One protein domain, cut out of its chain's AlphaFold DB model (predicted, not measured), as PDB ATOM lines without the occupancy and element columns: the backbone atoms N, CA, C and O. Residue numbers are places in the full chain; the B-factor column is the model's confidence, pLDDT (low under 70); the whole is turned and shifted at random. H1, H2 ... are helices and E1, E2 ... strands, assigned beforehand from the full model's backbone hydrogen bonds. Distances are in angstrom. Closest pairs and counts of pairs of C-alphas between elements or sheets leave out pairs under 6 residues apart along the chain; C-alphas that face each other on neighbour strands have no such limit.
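What this domain is: This is residues 144 to 265 of the 270 residues of an uncharacterized protein of Mumia flava (UniProt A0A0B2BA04). Two small sheets of three strands each lie face to face as a sandwich, E4, E3 and E6 making one layer and E1, E2 and E5 the other, with their strands running at a modest angle to each other. A helix, H1, is set off beyond the edge that E6 makes, on neither sheet, and is reached by a long loop. The 122 printed residues hold six named strands and then one named helix, E1 E2 E3 E4 E5 E6 H1 along the chain; the class is mostly strand, and both sheets, in the orders E4 - E3 - E6 and E1 - E2 - E5, are antiparallel. The whole is compact, with a radius of gyration of the C-alphas of 15.2 A and spans of 43 by 40 by 26 A.

How they stand to each other: In one sheet the inner strand E3, residues 172 to 181, has as neighbours the edge strands E4, residues 188 to 195, and E6, residues 216 to 226. N 175 and O 193 are 2.9 A apart across the hairpin of E3 and E4, and N 176 and O 222 are 2.9 A apart between E3 and E6. In the other sheet the inner strand E2, residues 156 to 164, stands between the edge strands E1, residues 144 to 150, and E5, residues 203 to 211. N 147 and O 159 are 2.8 A apart across the hairpin of E1 and E2, and N 160 and O 207 are 3.0 A apart between E2 and E5. The parts of the sheets that face each other are 9.2 A centre to centre, with their best planes 7 degrees apart and their strands at 26 degrees. The closest C-alphas of E4 and E5 are those of Tyr 191 and Ala 209, 5.8 A apart; those of E1 and E6 are Leu 144 and Ala 223, 6.4 A apart. Residues 219 to 220 of E6 also pair antiparallel with residues 263 to 264. H1, residues 244 to 256, is apart from E1, E2, E3, E4 and E5, and 7 of its 9 O i to N i+4 pairs are within hydrogen-bond range.

Where its parts are: E1 begins at C-alpha 144, (-11.528, 24.461, 124.989). E3 measures 28.7 A from first to last C-alpha, E6 28.5 A, E2 26.7 A and E5 25.2 A. E6 ends at C-alpha 226, (-22.236, 21.403, 113.981). H1 measures 19.2 A and ends at C-alpha 256, (-28.987, 24.242, 133.164).

The domain as a whole: The C-alphas farthest apart, those of Asp 183 and Pro 199, are 45.2 A from each other. The printed part has no cut. The link from E6 to H1, 17 residues, is long. The mean pLDDT of the printed part is 74.4, and residues 227 to 265 are under 70.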
ATOM      1  N   LEU A 144     -12.076  23.163 125.353       90.56
ATOM      2  CA  LEU A 144     -11.528  24.461 124.989       90.56
ATOM      3  C   LEU A 144     -10.639  24.949 126.127       90.56
ATOM      4  O   LEU A 144     -11.075  25.015 127.275       90.56
ATOM      5  N   SER A 145      -9.406  25.312 125.797       90.69
ATOM      6  CA  SER A 145      -8.510  26.041 126.686       90.69
ATOM      7  C   SER A 145      -8.115  27.343 126.005       90.69
ATOM      8  O   SER A 145      -7.815  27.354 124.815       90.69
ATOM      9  N   ALA A 146      -8.154  28.452 126.736       92.81
ATOM     10  CA  ALA A 146      -7.758  29.755 126.228       92.81
ATOM     11  C   ALA A 146      -7.047  30.524 127.338       92.81
ATOM     12  O   ALA A 146      -7.454  30.475 128.498       92.81
ATOM     13  N   HIS A 147      -5.969  31.202 126.982       92.44
ATOM     14  CA  HIS A 147      -5.146  31.968 127.896       92.44
ATOM     15  C   HIS A 147      -4.632  33.223 127.197       92.44
ATOM     16  O   HIS A 147      -4.351  33.245 125.997       92.44
ATOM     17  N   LEU A 148      -4.532  34.293 127.977       91.62
ATOM     18  CA  LEU A 148      -3.994  35.558 127.517       91.62
ATOM     19  C   LEU A 148      -2.464  35.473 127.509       91.62
ATOM     20  O   LEU A 148      -1.853  35.109 128.515       91.62
ATOM     21  N   VAL A 149      -1.839  35.806 126.385       93.62
ATOM     22  CA  VAL A 149      -0.385  35.778 126.206       93.62
ATOM     23  C   VAL A 149       0.077  37.131 125.694       93.62
ATOM     24  O   VAL A 149      -0.534  37.723 124.806       93.62
ATOM     25  N   ARG A 150       1.177  37.632 126.256       91.88
ATOM     26  CA  ARG A 150       1.829  38.836 125.750       91.88
ATOM     27  C   ARG A 150       2.709  38.467 124.557       91.88
ATOM     28  O   ARG A 150       3.518  37.550 124.651       91.88
ATOM     29  N   THR A 151       2.522  39.157 123.441       92.19
ATOM     30  CA  THR A 151       3.287  38.946 122.206       92.19
ATOM     31  C   THR A 151       4.660  39.613 122.284       92.19
ATOM     32  O   THR A 151       4.842  40.592 123.011       92.19
ATOM     33  N   ASP A 152       5.613  39.136 121.479       90.38
ATOM     34  CA  ASP A 152       6.963  39.716 121.394       90.38
ATOM     35  C   ASP A 152       6.949  41.179 120.914       90.38
ATOM     36  O   ASP A 152       7.838  41.960 121.243       90.38
ATOM     37  N   ALA A 153       5.907  41.569 120.171       88.19
ATOM     38  CA  ALA A 153       5.683  42.939 119.711       88.19
ATOM     39  C   ALA A 153       5.110  43.870 120.802       88.19
ATOM     40  O   ALA A 153       4.901  45.053 120.546       88.19
ATOM     41  N   GLY A 154       4.850  43.357 122.010       86.94
ATOM     42  CA  GLY A 154       4.384  44.129 123.163       86.94
ATOM     43  C   GLY A 154       2.865  44.172 123.359       86.94
ATOM     44  O   GLY A 154       2.442  44.542 124.456       86.94
ATOM     45  N   GLY A 155       2.076  43.746 122.365       91.50
ATOM     46  CA  GLY A 155       0.610  43.656 122.439       91.50
ATOM     47  C   GLY A 155       0.108  42.355 123.077       91.50
ATOM     48  O   GLY A 155       0.884  41.418 123.300       91.50
ATOM     49  N   TRP A 156      -1.194  42.272 123.347       92.56
ATOM     50  CA  TRP A 156      -1.839  41.072 123.894       92.56
ATOM     51  C   TRP A 156      -2.428  40.173 122.803       92.56
ATOM     52  O   TRP A 156      -2.840  40.633 121.743       92.56
ATOM     53  N   SER A 157      -2.478  38.872 123.062       94.56
ATOM     54  CA  SER A 157      -3.078  37.880 122.172       94.56
ATOM     55  C   SER A 157      -3.757  36.788 122.990       94.56
ATOM     56  O   SER A 157      -3.258  36.392 124.044       94.56
ATOM     57  N   VAL A 158      -4.902  36.297 122.526       93.75
ATOM     58  CA  VAL A 158      -5.547  35.113 123.099       93.75
ATOM     59  C   VAL A 158      -5.008  33.895 122.367       93.75
ATOM     60  O   VAL A 158      -5.240  33.750 121.168       93.75
ATOM     61  N   ARG A 159      -4.319  33.010 123.087       95.75
ATOM     62  CA  ARG A 159      -3.914  31.700 122.572       95.75
ATOM     63  C   ARG A 159      -4.753  30.616 123.204       95.75
ATOM     64  O   ARG A 159      -5.053  30.662 124.395       95.75
ATOM     65  N   GLY A 160      -5.127  29.632 122.411       94.31
ATOM     66  CA  GLY A 160      -5.916  28.531 122.912       94.31
ATOM     67  C   GLY A 160      -5.865  27.310 122.023       94.31
ATOM     68  O   GLY A 160      -5.334  27.330 120.915       94.31
ATOM     69  N   GLU A 161      -6.442  26.244 122.545       95.06
ATOM     70  CA  GLU A 161      -6.622  24.985 121.847       95.06
ATOM     71  C   GLU A 161      -8.063  24.531 122.042       95.06
ATOM     72  O   GLU A 161      -8.575  24.504 123.169       95.06
ATOM     73  N   ALA A 162      -8.713  24.185 120.936       94.00
ATOM     74  CA  ALA A 162     -10.024  23.567 120.929       94.00
ATOM     75  C   ALA A 162      -9.920  22.180 120.299       94.00
ATOM     76  O   ALA A 162      -9.402  22.035 119.195       94.00
ATOM     77  N   ALA A 163     -10.444  21.166 120.978       93.31
ATOM     78  CA  ALA A 163     -10.432  19.795 120.489       93.31
ATOM     79  C   ALA A 163     -11.763  19.093 120.755       93.31
ATOM     80  O   ALA A 163     -12.466  19.385 121.721       93.31
ATOM     81  N   THR A 164     -12.134  18.166 119.883       91.25
ATOM     82  CA  THR A 164     -13.308  17.305 120.064       91.25
ATOM     83  C   THR A 164     -13.121  15.995 119.301       91.25
ATOM     84  O   THR A 164     -12.237  15.869 118.450       91.25
ATOM     85  N   SER A 165     -13.944  15.002 119.624       88.88
ATOM     86  CA  SER A 165     -13.896  13.670 119.026       88.88
ATOM     87  C   SER A 165     -15.293  13.167 118.669       88.88
ATOM     88  O   SER A 165     -16.300  13.701 119.141       88.88
ATOM     89  N   GLY A 166     -15.361  12.139 117.824       83.06
ATOM     90  CA  GLY A 166     -16.631  11.545 117.403       83.06
ATOM     91  C   GLY A 166     -17.431  12.429 116.443       83.06
ATOM     92  O   GLY A 166     -18.660  12.357 116.421       83.06
ATOM     93  N   LEU A 167     -16.755  13.277 115.665       80.19
ATOM     94  CA  LEU A 167     -17.389  14.068 114.614       80.19
ATOM     95  C   LEU A 167     -17.617  13.228 113.354       80.19
ATOM     96  O   LEU A 167     -16.747  12.469 112.930       80.19
ATOM     97  N   ALA A 168     -18.770  13.411 112.707       80.44
ATOM     98  CA  ALA A 168     -18.977  12.882 111.362       80.44
ATOM     99  C   ALA A 168     -18.142  13.670 110.336       80.44
ATOM    100  O   ALA A 168     -17.836  14.843 110.542       80.44
ATOM    101  N   SER A 169     -17.857  13.088 109.168       76.44
ATOM    102  CA  SER A 169     -17.069  13.748 108.105       76.44
ATOM    103  C   SER A 169     -17.657  15.083 107.610       76.44
ATOM    104  O   SER A 169     -16.927  15.956 107.127       76.44
ATOM    105  N   ALA A 170     -18.976  15.259 107.741       76.62
ATOM    106  CA  ALA A 170     -19.693  16.490 107.412       76.62
ATOM    107  C   ALA A 170     -19.722  17.519 108.557       76.62
ATOM    108  O   ALA A 170     -20.046  18.685 108.321       76.62
ATOM    109  N   ASP A 171     -19.395  17.113 109.783       82.31
ATOM    110  CA  ASP A 171     -19.358  18.013 110.928       82.31
ATOM    111  C   ASP A 171     -18.100  18.879 110.916       82.31
ATOM    112  O   ASP A 171     -17.089  18.571 110.274       82.31
ATOM    113  N   ARG A 172     -18.180  20.001 111.628       83.38
ATOM    114  CA  ARG A 172     -17.072  20.932 111.811       83.38
ATOM    115  C   ARG A 172     -17.002  21.390 113.266       83.38
ATOM    116  O   ARG A 172     -18.044  21.583 113.898       83.38
ATOM    117  N   LEU A 173     -15.784  21.581 113.762       87.75
ATOM    118  CA  LEU A 173     -15.490  22.339 114.973       87.75
ATOM    119  C   LEU A 173     -15.419  23.820 114.599       87.75
ATOM    120  O   LEU A 173     -14.684  24.192 113.690       87.75
ATOM    121  N   GLN A 174     -16.195  24.650 115.284       90.31
ATOM    122  CA  GLN A 174     -16.215  26.101 115.124       90.31
ATOM    123  C   GLN A 174     -15.644  26.741 116.378       90.31
ATOM    124  O   GLN A 174     -16.086  26.420 117.481       90.31
ATOM    125  N   ILE A 175     -14.700  27.656 116.199       90.88
ATOM    126  CA  ILE A 175     -14.046  28.391 117.280       90.88
ATOM    127  C   ILE A 175     -14.353  29.860 117.068       90.88
ATOM    128  O   ILE A 175     -14.075  30.401 115.997       90.88
ATOM    129  N   LEU A 176     -14.931  30.500 118.079       91.88
ATOM    130  CA  LEU A 176     -15.221  31.927 118.055       91.88
ATOM    131  C   LEU A 176     -14.589  32.586 119.272       91.88
ATOM    132  O   LEU A 176     -14.789  32.121 120.395       91.88
ATOM    133  N   VAL A 177     -13.872  33.684 119.043       91.69
ATOM    134  CA  VAL A 177     -13.363  34.548 120.110       91.69
ATOM    135  C   VAL A 177     -14.013  35.915 119.974       91.69
ATOM    136  O   VAL A 177     -13.931  36.543 118.916       91.69
ATOM    137  N   TYR A 178     -14.653  36.365 121.045       91.56
ATOM    138  CA  TYR A 178     -15.246  37.689 121.173       91.56
ATOM    139  C   TYR A 178     -14.459  38.515 122.183       91.56
ATOM    140  O   TYR A 178     -14.017  37.990 123.200       91.56
ATOM    141  N   GLY A 179     -14.301  39.802 121.908       91.12
ATOM    142  CA  GLY A 179     -13.807  40.795 122.851       91.12
ATOM    143  C   GLY A 179     -14.987  41.547 123.428       91.12
ATOM    144  O   GLY A 179     -15.903  41.904 122.686       91.12
ATOM    145  N   VAL A 180     -14.981  41.771 124.736       90.56
ATOM    146  CA  VAL A 180     -15.981  42.601 125.408       90.56
ATOM    147  C   VAL A 180     -15.412  44.013 125.538       90.56
ATOM    148  O   VAL A 180     -14.408  44.179 126.237       90.56
ATOM    149  N   PRO A 181     -16.004  45.012 124.862       89.25
ATOM    150  CA  PRO A 181     -15.565  46.399 124.951       89.25
ATOM    151  C   PRO A 181     -15.659  46.964 126.371       89.25
ATOM    152  O   PRO A 181     -16.590  46.646 127.112       89.25
ATOM    153  N   SER A 182     -14.735  47.856 126.726       85.69
ATOM    154  CA  SER A 182     -14.707  48.500 128.049       85.69
ATOM    155  C   SER A 182     -15.862  49.473 128.295       85.69
ATOM    156  O   SER A 182     -16.195  49.797 129.433       85.69
ATOM    157  N   ASP A 183     -16.500  49.959 127.230       88.19
ATOM    158  CA  ASP A 183     -17.666  50.843 127.308       88.19
ATOM    159  C   ASP A 183     -18.982  50.086 127.581       88.19
ATOM    160  O   ASP A 183     -20.049  50.700 127.641       88.19
ATOM    161  N   GLY A 184     -18.913  48.761 127.763       83.81
ATOM    162  CA  GLY A 184     -20.080  47.901 127.942       83.81
ATOM    163  C   GLY A 184     -20.880  47.680 126.656       83.81
ATOM    164  O   GLY A 184     -22.035  47.254 126.734       83.81
ATOM    165  N   GLY A 185     -20.300  47.987 125.491       86.31
ATOM    166  CA  GLY A 185     -20.884  47.706 124.185       86.31
ATOM    167  C   GLY A 185     -21.038  46.211 123.882       86.31
ATOM    168  O   GLY A 185     -20.630  45.334 124.649       86.31
ATOM    169  N   ASP A 186     -21.642  45.912 122.731       86.38
ATOM    170  CA  ASP A 186     -21.865  44.531 122.298       86.38
ATOM    171  C   ASP A 186     -20.531  43.792 122.054       86.38
ATOM    172  O   ASP A 186     -19.599  44.378 121.489       86.38
ATOM    173  N   PRO A 187     -20.420  42.494 122.414       85.88
ATOM    174  CA  PRO A 187     -19.215  41.711 122.158       85.88
ATOM    175  C   PRO A 187     -18.832  41.700 120.672       85.88
ATOM    176  O   PRO A 187     -19.628  41.336 119.803       85.88
ATOM    177  N   VAL A 188     -17.580  42.041 120.374       88.06
ATOM    178  CA  VAL A 188     -17.057  42.113 119.004       88.06
ATOM    179  C   VAL A 188     -16.303  40.834 118.683       88.06
ATOM    180  O   VAL A 188     -15.402  40.434 119.414       88.06
ATOM    181  N   ARG A 189     -16.636  40.176 117.570       89.81
ATOM    182  CA  ARG A 189     -15.918  38.974 117.129       89.81
ATOM    183  C   ARG A 189     -14.509  39.340 116.659       89.81
ATOM    184  O   ARG A 189     -14.356  40.029 115.656       89.81
ATOM    185  N   ILE A 190     -13.501  38.828 117.356       91.56
ATOM    186  CA  ILE A 190     -12.079  39.037 117.049       91.56
ATOM    187  C   ILE A 190     -11.549  37.906 116.165       91.56
ATOM    188  O   ILE A 190     -10.751  38.140 115.263       91.56
ATOM    189  N   TYR A 191     -12.001  36.676 116.413       91.69
ATOM    190  CA  TYR A 191     -11.502  35.497 115.714       91.69
ATOM    191  C   TYR A 191     -12.620  34.512 115.399       91.69
ATOM    192  O   TYR A 191     -13.565  34.337 116.175       91.69
ATOM    193  N   PHE A 192     -12.486  33.865 114.245       92.19
ATOM    194  CA  PHE A 192     -13.357  32.797 113.794       92.19
ATOM    195  C   PHE A 192     -12.541  31.765 113.020       92.19
ATOM    196  O   PHE A 192     -11.902  32.108 112.025       92.19
ATOM    197  N   ALA A 193     -12.620  30.508 113.439       89.25
ATOM    198  CA  ALA A 193     -12.079  29.383 112.694       89.25
ATOM    199  C   ALA A 193     -13.102  28.261 112.591       89.25
ATOM    200  O   ALA A 193     -13.997  28.109 113.427       89.25
ATOM    201  N   THR A 194     -12.984  27.474 111.529       89.88
ATOM    202  CA  THR A 194     -13.777  26.265 111.347       89.88
ATOM    203  C   THR A 194     -12.894  25.159 110.795       89.88
ATOM    204  O   THR A 194     -12.379  25.285 109.686       89.88
ATOM    205  N   THR A 195     -12.790  24.061 111.537       91.69
ATOM    206  CA  THR A 195     -11.921  22.926 111.204       91.69
ATOM    207  C   THR A 195     -12.756  21.650 111.096       91.69
ATOM    208  O   THR A 195     -13.690  21.423 111.870       91.69
ATOM    209  N   GLY A 196     -12.489  20.837 110.074       89.00
ATOM    210  CA  GLY A 196     -13.124  19.525 109.905       89.00
ATOM    211  C   GLY A 196     -12.350  18.411 110.607       89.00
ATOM    212  O   GLY A 196     -11.165  18.594 110.875       89.00
ATOM    213  N   PRO A 197     -12.999  17.275 110.905       86.50
ATOM    214  CA  PRO A 197     -12.317  16.139 111.505       86.50
ATOM    215  C   PRO A 197     -11.401  15.407 110.526       86.50
ATOM    216  O   PRO A 197     -11.583  15.460 109.306       86.50
ATOM    217  N   ASP A 198     -10.444  14.689 111.100       84.44
ATOM    218  CA  ASP A 198      -9.603  13.699 110.440       84.44
ATOM    219  C   ASP A 198     -10.386  12.392 110.127       84.44
ATOM    220  O   ASP A 198     -11.590  12.299 110.410       84.44
ATOM    221  N   PRO A 199      -9.755  11.367 109.510       80.50
ATOM    222  CA  PRO A 199     -10.416  10.090 109.225       80.50
ATOM    223  C   PRO A 199     -10.931   9.332 110.459       80.50
ATOM    224  O   PRO A 199     -11.827   8.502 110.308       80.50
ATOM    225  N   ASP A 200     -10.400   9.622 111.649       78.88
ATOM    226  CA  ASP A 200     -10.804   9.010 112.918       78.88
ATOM    227  C   ASP A 200     -11.937   9.798 113.611       78.88
ATOM    228  O   ASP A 200     -12.419   9.407 114.679       78.88
ATOM    229  N   GLY A 201     -12.416  10.891 113.002       80.31
ATOM    230  CA  GLY A 201     -13.475  11.728 113.566       80.31
ATOM    231  C   GLY A 201     -12.982  12.659 114.676       80.31
ATOM    232  O   GLY A 201     -13.790  13.118 115.492       80.31
ATOM    233  N   ILE A 202     -11.673  12.911 114.741       86.62
ATOM    234  CA  ILE A 202     -11.016  13.754 115.743       86.62
ATOM    235  C   ILE A 202     -10.627  15.084 115.094       86.62
ATOM    236  O   ILE A 202     -10.265  15.157 113.922       86.62
ATOM    237  N   VAL A 203     -10.727  16.172 115.854       92.12
ATOM    238  CA  VAL A 203     -10.215  17.481 115.443       92.12
ATOM    239  C   VAL A 203      -9.604  18.186 116.642       92.12
ATOM    240  O   VAL A 203     -10.183  18.189 117.728       92.12
ATOM    241  N   ALA A 204      -8.440  18.789 116.431       94.56
ATOM    242  CA  ALA A 204      -7.764  19.657 117.380       94.56
ATOM    243  C   ALA A 204      -7.204  20.852 116.610       94.56
ATOM    244  O   ALA A 204      -6.533  20.676 115.594       94.56
ATOM    245  N   GLU A 205      -7.509  22.054 117.075       94.25
ATOM    246  CA  GLU A 205      -7.124  23.301 116.428       94.25
ATOM    247  C   GLU A 205      -6.535  24.240 117.479       94.25
ATOM    248  O   GLU A 205      -7.167  24.539 118.499       94.25
ATOM    249  N   GLN A 206      -5.323  24.714 117.208       96.25
ATOM    250  CA  GLN A 206      -4.696  25.780 117.977       96.25
ATOM    251  C   GLN A 206      -5.033  27.111 117.322       96.25
ATOM    252  O   GLN A 206      -4.890  27.267 116.112       96.25
ATOM    253  N   PHE A 207      -5.460  28.080 118.122       93.31
ATOM    254  CA  PHE A 207      -5.800  29.406 117.630       93.31
ATOM    255  C   PHE A 207      -5.026  30.487 118.371       93.31
ATOM    256  O   PHE A 207      -4.734  30.384 119.564       93.31
ATOM    257  N   GLU A 208      -4.730  31.550 117.634       95.69
ATOM    258  CA  GLU A 208      -4.125  32.765 118.149       95.69
ATOM    259  C   GLU A 208      -4.904  33.966 117.607       95.69
ATOM    260  O   GLU A 208      -5.029  34.148 116.395       95.69
ATOM    261  N   ALA A 209      -5.457  34.766 118.516       94.25
ATOM    262  CA  ALA A 209      -6.275  35.925 118.203       94.25
ATOM    263  C   ALA A 209      -5.624  37.183 118.799       94.25
ATOM    264  O   ALA A 209      -5.714  37.387 120.015       94.25
ATOM    265  N   PRO A 210      -4.968  38.031 117.982       93.94
ATOM    266  CA  PRO A 210      -4.368  39.261 118.481       93.94
ATOM    267  C   PRO A 210      -5.455  40.204 119.009       93.94
ATOM    268  O   PRO A 210      -6.495  40.389 118.372       93.94
ATOM    269  N   LEU A 211      -5.205  40.806 120.170       91.00
ATOM    270  CA  LEU A 211      -6.089  41.786 120.786       91.00
ATOM    271  C   LEU A 211      -5.580  43.201 120.480       91.00
ATOM    272  O   LEU A 211      -4.399  43.476 120.695       91.00
ATOM    273  N   PRO A 212      -6.440  44.116 120.001       88.50
ATOM    274  CA  PRO A 212      -6.107  45.529 119.929       88.50
ATOM    275  C   PRO A 212      -5.905  46.088 121.341       88.50
ATOM    276  O   PRO A 212      -6.720  45.846 122.234       88.50
ATOM    277  N   ASP A 213      -4.832  46.853 121.534       86.44
ATOM    278  CA  ASP A 213      -4.494  47.423 122.838       86.44
ATOM    279  C   ASP A 213      -5.609  48.345 123.357       86.44
ATOM    280  O   ASP A 213      -6.067  49.249 122.659       86.44
ATOM    281  N   GLY A 214      -6.035  48.114 124.604       82.38
ATOM    282  CA  GLY A 214      -7.004  48.954 125.317       82.38
ATOM    283  C   GLY A 214      -8.435  48.932 124.768       82.38
ATOM    284  O   GLY A 214      -9.241  49.753 125.190       82.38
ATOM    285  N   ALA A 215      -8.755  48.035 123.830       82.00
ATOM    286  CA  ALA A 215     -10.085  47.966 123.222       82.00
ATOM    287  C   ALA A 215     -11.081  47.087 123.998       82.00
ATOM    288  O   ALA A 215     -12.289  47.230 123.812       82.00
ATOM    289  N   PHE A 216     -10.589  46.162 124.828       88.38
ATOM    290  CA  PHE A 216     -11.406  45.136 125.471       88.38
ATOM    291  C   PHE A 216     -10.990  44.912 126.929       88.38
ATOM    292  O   PHE A 216      -9.798  44.812 127.216       88.38
ATOM    293  N   ASP A 217     -11.975  44.744 127.813       89.19
ATOM    294  CA  ASP A 217     -11.764  44.424 129.236       89.19
ATOM    295  C   ASP A 217     -11.748  42.912 129.502       89.19
ATOM    296  O   ASP A 217     -11.148  42.433 130.465       89.19
ATOM    297  N   ALA A 218     -12.413  42.139 128.642       88.50
ATOM    298  CA  ALA A 218     -12.497  40.688 128.744       88.50
ATOM    299  C   ALA A 218     -12.591  40.044 127.358       88.50
ATOM    300  O   ALA A 218     -12.888  40.705 126.359       88.50
ATOM    301  N   PHE A 219     -12.378  38.730 127.302       88.12
ATOM    302  CA  PHE A 219     -12.612  37.943 126.097       88.12
ATOM    303  C   PHE A 219     -13.443  36.693 126.399       88.12
ATOM    304  O   PHE A 219     -13.391  36.111 127.484       88.12
ATOM    305  N   VAL A 220     -14.210  36.267 125.402       88.19
ATOM    306  CA  VAL A 220     -15.028  35.055 125.426       88.19
ATOM    307  C   VAL A 220     -14.523  34.145 124.325       88.19
ATOM    308  O   VAL A 220     -14.594  34.509 123.155       88.19
ATOM    309  N   ALA A 221     -14.032  32.963 124.675       88.00
ATOM    310  CA  ALA A 221     -13.715  31.931 123.697       88.00
ATOM    311  C   ALA A 221     -14.801  30.855 123.752       88.00
ATOM    312  O   ALA A 221     -15.189  30.401 124.827       88.00
ATOM    313  N   THR A 222     -15.294  30.435 122.591       88.81
ATOM    314  CA  THR A 222     -16.320  29.393 122.476       88.81
ATOM    315  C   THR A 222     -15.928  28.387 121.407       88.81
ATOM    316  O   THR A 222     -15.355  28.751 120.381       88.81
ATOM    317  N   ALA A 223     -16.238  27.118 121.660       88.56
ATOM    318  CA  ALA A 223     -15.996  26.020 120.740       88.56
ATOM    319  C   ALA A 223     -17.270  25.186 120.609       88.56
ATOM    320  O   ALA A 223     -17.763  24.640 121.593       88.56
ATOM    321  N   ASN A 224     -17.799  25.094 119.392       88.06
ATOM    322  CA  ASN A 224     -19.067  24.432 119.100       88.06
ATOM    323  C   ASN A 224     -18.904  23.431 117.957       88.06
ATOM    324  O   ASN A 224     -18.079  23.617 117.066       88.06
ATOM    325  N   THR A 225     -19.724  22.382 117.949       85.44
ATOM    326  CA  THR A 225     -19.751  21.393 116.864       85.44
ATOM    327  C   THR A 225     -21.073  21.463 116.119       85.44
ATOM    328  O   THR A 225     -22.145  21.582 116.714       85.44
ATOM    329  N   GLY A 226     -21.022  21.393 114.790       73.25
ATOM    330  CA  GLY A 226     -22.236  21.403 113.981       73.25
ATOM    331  C   GLY A 226     -21.998  21.626 112.495       73.25
ATOM    332  O   GLY A 226     -20.888  21.902 112.045       73.25
ATOM    333  N   THR A 227     -23.078  21.522 111.729       62.47
ATOM    334  CA  THR A 227     -23.137  21.931 110.326       62.47
ATOM    335  C   THR A 227     -23.329  23.452 110.267       62.47
ATOM    336  O   THR A 227     -24.265  23.972 110.874       62.47
ATOM    337  N   LEU A 228     -22.423  24.170 109.596       53.91
ATOM    338  CA  LEU A 228     -22.433  25.637 109.440       53.91
ATOM    339  C   LEU A 228     -23.798  26.206 108.968       53.91
ATOM    340  O   LEU A 228     -24.415  25.572 108.109       53.91
ATOM    341  N   PRO A 229     -24.213  27.428 109.395       49.25
ATOM    342  CA  PRO A 229     -23.744  28.226 110.538       49.25
ATOM    343  C   PRO A 229     -24.805  28.356 111.658       49.25
ATOM    344  O   PRO A 229     -25.956  28.713 111.407       49.25
ATOM    345  N   ARG A 230     -24.401  28.133 112.918       48.41
ATOM    346  CA  ARG A 230     -25.119  28.602 114.119       48.41
ATOM    347  C   ARG A 230     -24.327  29.778 114.685       48.41
ATOM    348  O   ARG A 230     -23.360  29.565 115.405       48.41
ATOM    349  N   ASP A 231     -24.687  30.997 114.302       45.09
ATOM    350  CA  ASP A 231     -24.040  32.203 114.824       45.09
ATOM    351  C   ASP A 231     -24.585  32.509 116.233       45.09
ATOM    352  O   ASP A 231     -25.798  32.482 116.455       45.09
ATOM    353  N   CYS A 232     -23.706  32.780 117.199       50.16
ATOM    354  CA  CYS A 232     -24.090  33.119 118.578       50.16
ATOM    355  C   CYS A 232     -24.596  34.564 118.714       50.16
ATOM    356  O   CYS A 232     -25.009  34.955 119.803       50.16
ATOM    357  N   ALA A 233     -24.614  35.329 117.617       45.16
ATOM    358  CA  ALA A 233     -24.965  36.748 117.535       45.16
ATOM    359  C   ALA A 233     -26.373  37.136 118.054       45.16
ATOM    360  O   ALA A 233     -26.725  38.310 118.028       45.16
ATOM    361  N   GLY A 234     -27.186  36.184 118.529       40.38
ATOM    362  CA  GLY A 234     -28.510  36.427 119.121       40.38
ATOM    363  C   GLY A 234     -28.713  35.903 120.549       40.38
ATOM    364  O   GLY A 234     -29.801  36.085 121.093       40.38
ATOM    365  N   ASN A 235     -27.716  35.258 121.170       42.72
ATOM    366  CA  ASN A 235     -27.840  34.695 122.520       42.72
ATOM    367  C   ASN A 235     -27.029  35.512 123.538       42.72
ATOM    368  O   ASN A 235     -25.895  35.899 123.269       42.72
ATOM    369  N   ARG A 236     -27.609  35.767 124.720       35.31
ATOM    370  CA  ARG A 236     -26.961  36.520 125.808       35.31
ATOM    371  C   ARG A 236     -25.721  35.767 126.308       35.31
ATOM    372  O   ARG A 236     -25.848  34.649 126.799       35.31
ATOM    373  N   ALA A 237     -24.543  36.374 126.187       38.28
ATOM    374  CA  ALA A 237     -23.336  35.919 126.871       38.28
ATOM    375  C   ALA A 237     -23.416  36.315 128.355       38.28
ATOM    376  O   ALA A 237     -23.864  37.418 128.674       38.28
ATOM    377  N   PHE A 238     -23.011  35.419 129.259       38.19
ATOM    378  CA  PHE A 238     -22.997  35.678 130.700       38.19
ATOM    379  C   PHE A 238     -21.559  35.862 131.192       38.19
ATOM    380  O   PHE A 238     -20.621  35.223 130.704       38.19
ATOM    381  N   TYR A 239     -21.400  36.773 132.147       40.31
ATOM    382  CA  TYR A 239     -20.123  37.173 132.723       40.31
ATOM    383  C   TYR A 239     -19.856  36.380 134.000       40.31
ATOM    384  O   TYR A 239     -20.700  36.365 134.894       40.31
ATOM    385  N   VAL A 240     -18.678  35.764 134.111       38.38
ATOM    386  CA  VAL A 240     -18.185  35.205 135.375       38.38
ATOM    387  C   VAL A 240     -16.961  36.015 135.774       38.38
ATOM    388  O   VAL A 240     -15.877  35.864 135.213       38.38
ATOM    389  N   GLN A 241     -17.168  36.944 136.701       37.75
ATOM    390  CA  GLN A 241     -16.084  37.672 137.349       37.75
ATOM    391  C   GLN A 241     -15.409  36.738 138.363       37.75
ATOM    392  O   GLN A 241     -16.066  35.859 138.921       37.75
ATOM    393  N   SER A 242     -14.109  36.912 138.598       37.22
ATOM    394  CA  SER A 242     -13.219  36.021 139.364       37.22
ATOM    395  C   SER A 242     -13.530  35.862 140.865       37.22
ATOM    396  O   SER A 242     -12.652  35.460 141.628       37.22
ATOM    397  N   ASP A 243     -14.746  36.170 141.317       42.84
ATOM    398  CA  ASP A 243     -15.191  35.843 142.667       42.84
ATOM    399  C   ASP A 243     -15.519  34.332 142.744       42.84
ATOM    400  O   ASP A 243     -16.423  33.856 142.046       42.84
ATOM    401  N   PRO A 244     -14.815  33.543 143.579       45.50
ATOM    402  CA  PRO A 244     -15.067  32.111 143.729       45.50
ATOM    403  C   PRO A 244     -16.495  31.773 144.198       45.50
ATOM    404  O   PRO A 244     -16.941  30.641 143.995       45.50
ATOM    405  N   ALA A 245     -17.234  32.720 144.790       47.78
ATOM    406  CA  ALA A 245     -18.652  32.540 145.109       47.78
ATOM    407  C   ALA A 245     -19.549  32.581 143.854       47.78
ATOM    408  O   ALA A 245     -20.485  31.787 143.751       47.78
ATOM    409  N   VAL A 246     -19.221  33.438 142.881       46.00
ATOM    410  CA  VAL A 246     -19.948  33.605 141.605       46.00
ATOM    411  C   VAL A 246     -19.617  32.475 140.624       46.00
ATOM    412  O   VAL A 246     -20.473  32.037 139.859       46.00
ATOM    413  N   LEU A 247     -18.407  31.914 140.708       45.06
ATOM    414  CA  LEU A 247     -17.989  30.720 139.961       45.06
ATOM    415  C   LEU A 247     -18.914  29.517 140.209       45.06
ATOM    416  O   LEU A 247     -19.268  28.805 139.273       45.06
ATOM    417  N   LYS A 248     -19.371  29.336 141.454       48.38
ATOM    418  CA  LYS A 248     -20.276  28.243 141.838       48.38
ATOM    419  C   LYS A 248     -21.698  28.431 141.295       48.38
ATOM    420  O   LYS A 248     -22.401  27.458 141.043       48.38
ATOM    421  N   GLU A 249     -22.124  29.680 141.115       42.12
ATOM    422  CA  GLU A 249     -23.417  30.036 140.518       42.12
ATOM    423  C   GLU A 249     -23.376  29.900 138.987       42.12
ATOM    424  O   GLU A 249     -24.313  29.379 138.384       42.12
ATOM    425  N   ALA A 250     -22.245  30.248 138.368       44.56
ATOM    426  CA  ALA A 250     -21.996  30.026 136.948       44.56
ATOM    427  C   ALA A 250     -21.884  28.536 136.579       44.56
ATOM    428  O   ALA A 250     -22.417  28.126 135.548       44.56
ATOM    429  N   GLU A 251     -21.254  27.709 137.422       44.72
ATOM    430  CA  GLU A 251     -21.206  26.249 137.241       44.72
ATOM    431  C   GLU A 251     -22.612  25.627 137.243       44.72
ATOM    432  O   GLU A 251     -22.937  24.854 136.339       44.72
ATOM    433  N   ASN A 252     -23.483  26.036 138.178       44.03
ATOM    434  CA  ASN A 252     -24.883  25.590 138.221       44.03
ATOM    435  C   ASN A 252     -25.684  26.035 136.977       44.03
ATOM    436  O   ASN A 252     -26.572  25.322 136.515       44.03
ATOM    437  N   PHE A 253     -25.359  27.196 136.403       43.38
ATOM    438  CA  PHE A 253     -26.060  27.755 135.242       43.38
ATOM    439  C   PHE A 253     -25.618  27.126 133.903       43.38
ATOM    440  O   PHE A 253     -26.431  26.935 132.995       43.38
ATOM    441  N   VAL A 254     -24.338  26.746 133.782       45.78
ATOM    442  CA  VAL A 254     -23.792  25.988 132.634       45.78
ATOM    443  C   VAL A 254     -24.363  24.562 132.575       45.78
ATOM    444  O   VAL A 254     -24.500  23.993 131.485       45.78
ATOM    445  N   GLU A 255     -24.731  23.982 133.721       44.75
ATOM    446  CA  GLU A 255     -25.475  22.716 133.767       44.75
ATOM    447  C   GLU A 255     -26.924  22.863 133.266       44.75
ATOM    448  O   GLU A 255     -27.412  21.973 132.565       44.75
ATOM    449  N   GLU A 256     -27.589  23.989 133.550       39.06
ATOM    450  CA  GLU A 256     -28.987  24.242 133.164       39.06
ATOM    451  C   GLU A 256     -29.149  24.601 131.671       39.06
ATOM    452  O   GLU A 256     -30.125  24.206 131.027       39.06
ATOM    453  N   TRP A 257     -28.160  25.274 131.072       43.75
ATOM    454  CA  TRP A 257     -28.158  25.645 129.654       43.75
ATOM    455  C   TRP A 257     -27.067  24.889 128.895       43.75
ATOM    456  O   TRP A 257     -25.945  25.367 128.745       43.75
ATOM    457  N   GLN A 258     -27.419  23.735 128.313       43.56
ATOM    458  CA  GLN A 258     -26.513  22.864 127.538       43.56
ATOM    459  C   GLN A 258     -25.839  23.513 126.296       43.56
ATOM    460  O   GLN A 258     -25.167  22.810 125.545       43.56
ATOM    461  N   ASN A 259     -25.996  24.827 126.082       43.12
ATOM    462  CA  ASN A 259     -25.477  25.620 124.959       43.12
ATOM    463  C   ASN A 259     -24.877  26.990 125.383       43.12
ATOM    464  O   ASN A 259     -24.790  27.894 124.549       43.12
ATOM    465  N   ALA A 260     -24.537  27.205 126.659       39.56
ATOM    466  CA  ALA A 260     -24.094  28.518 127.144       39.56
ATOM    467  C   ALA A 260     -22.619  28.836 126.815       39.56
ATOM    468  O   ALA A 260     -21.734  27.992 126.938       39.56
ATOM    469  N   CYS A 261     -22.372  30.088 126.413       45.00
ATOM    470  CA  CYS A 261     -21.048  30.662 126.166       45.00
ATOM    471  C   CYS A 261     -20.397  31.050 127.504       45.00
ATOM    472  O   CYS A 261     -21.027  31.751 128.294       45.00
ATOM    473  N   VAL A 262     -19.159  30.614 127.755       40.41
ATOM    474  CA  VAL A 262     -18.431  30.898 129.005       40.41
ATOM    475  C   VAL A 262     -17.379  31.980 128.759       40.41
ATOM    476  O   VAL A 262     -16.561  31.864 127.850       40.41
ATOM    477  N   THR A 263     -17.411  33.029 129.581       40.62
ATOM    478  CA  THR A 263     -16.505  34.187 129.543       40.62
ATOM    479  C   THR A 263     -15.531  34.114 130.714       40.62
ATOM    480  O   THR A 263     -15.966  33.842 131.831       40.62
ATOM    481  N   PHE A 264     -14.249  34.414 130.492       39.12
ATOM    482  CA  PHE A 264     -13.265  34.577 131.568       39.12
ATOM    483  C   PHE A 264     -12.811  36.039 131.614       39.12
ATOM    484  O   PHE A 264     -12.359  36.581 130.607       39.12
ATOM    485  N   ALA A 265     -12.932  36.678 132.778       41.09
ATOM    486  CA  ALA A 265     -12.351  37.995 133.024       41.09
ATOM    487  C   ALA A 265     -10.972  37.847 133.699       41.09
ATOM    488  O   ALA A 265     -10.814  36.968 134.555       41.09
TER     489      ALA A 265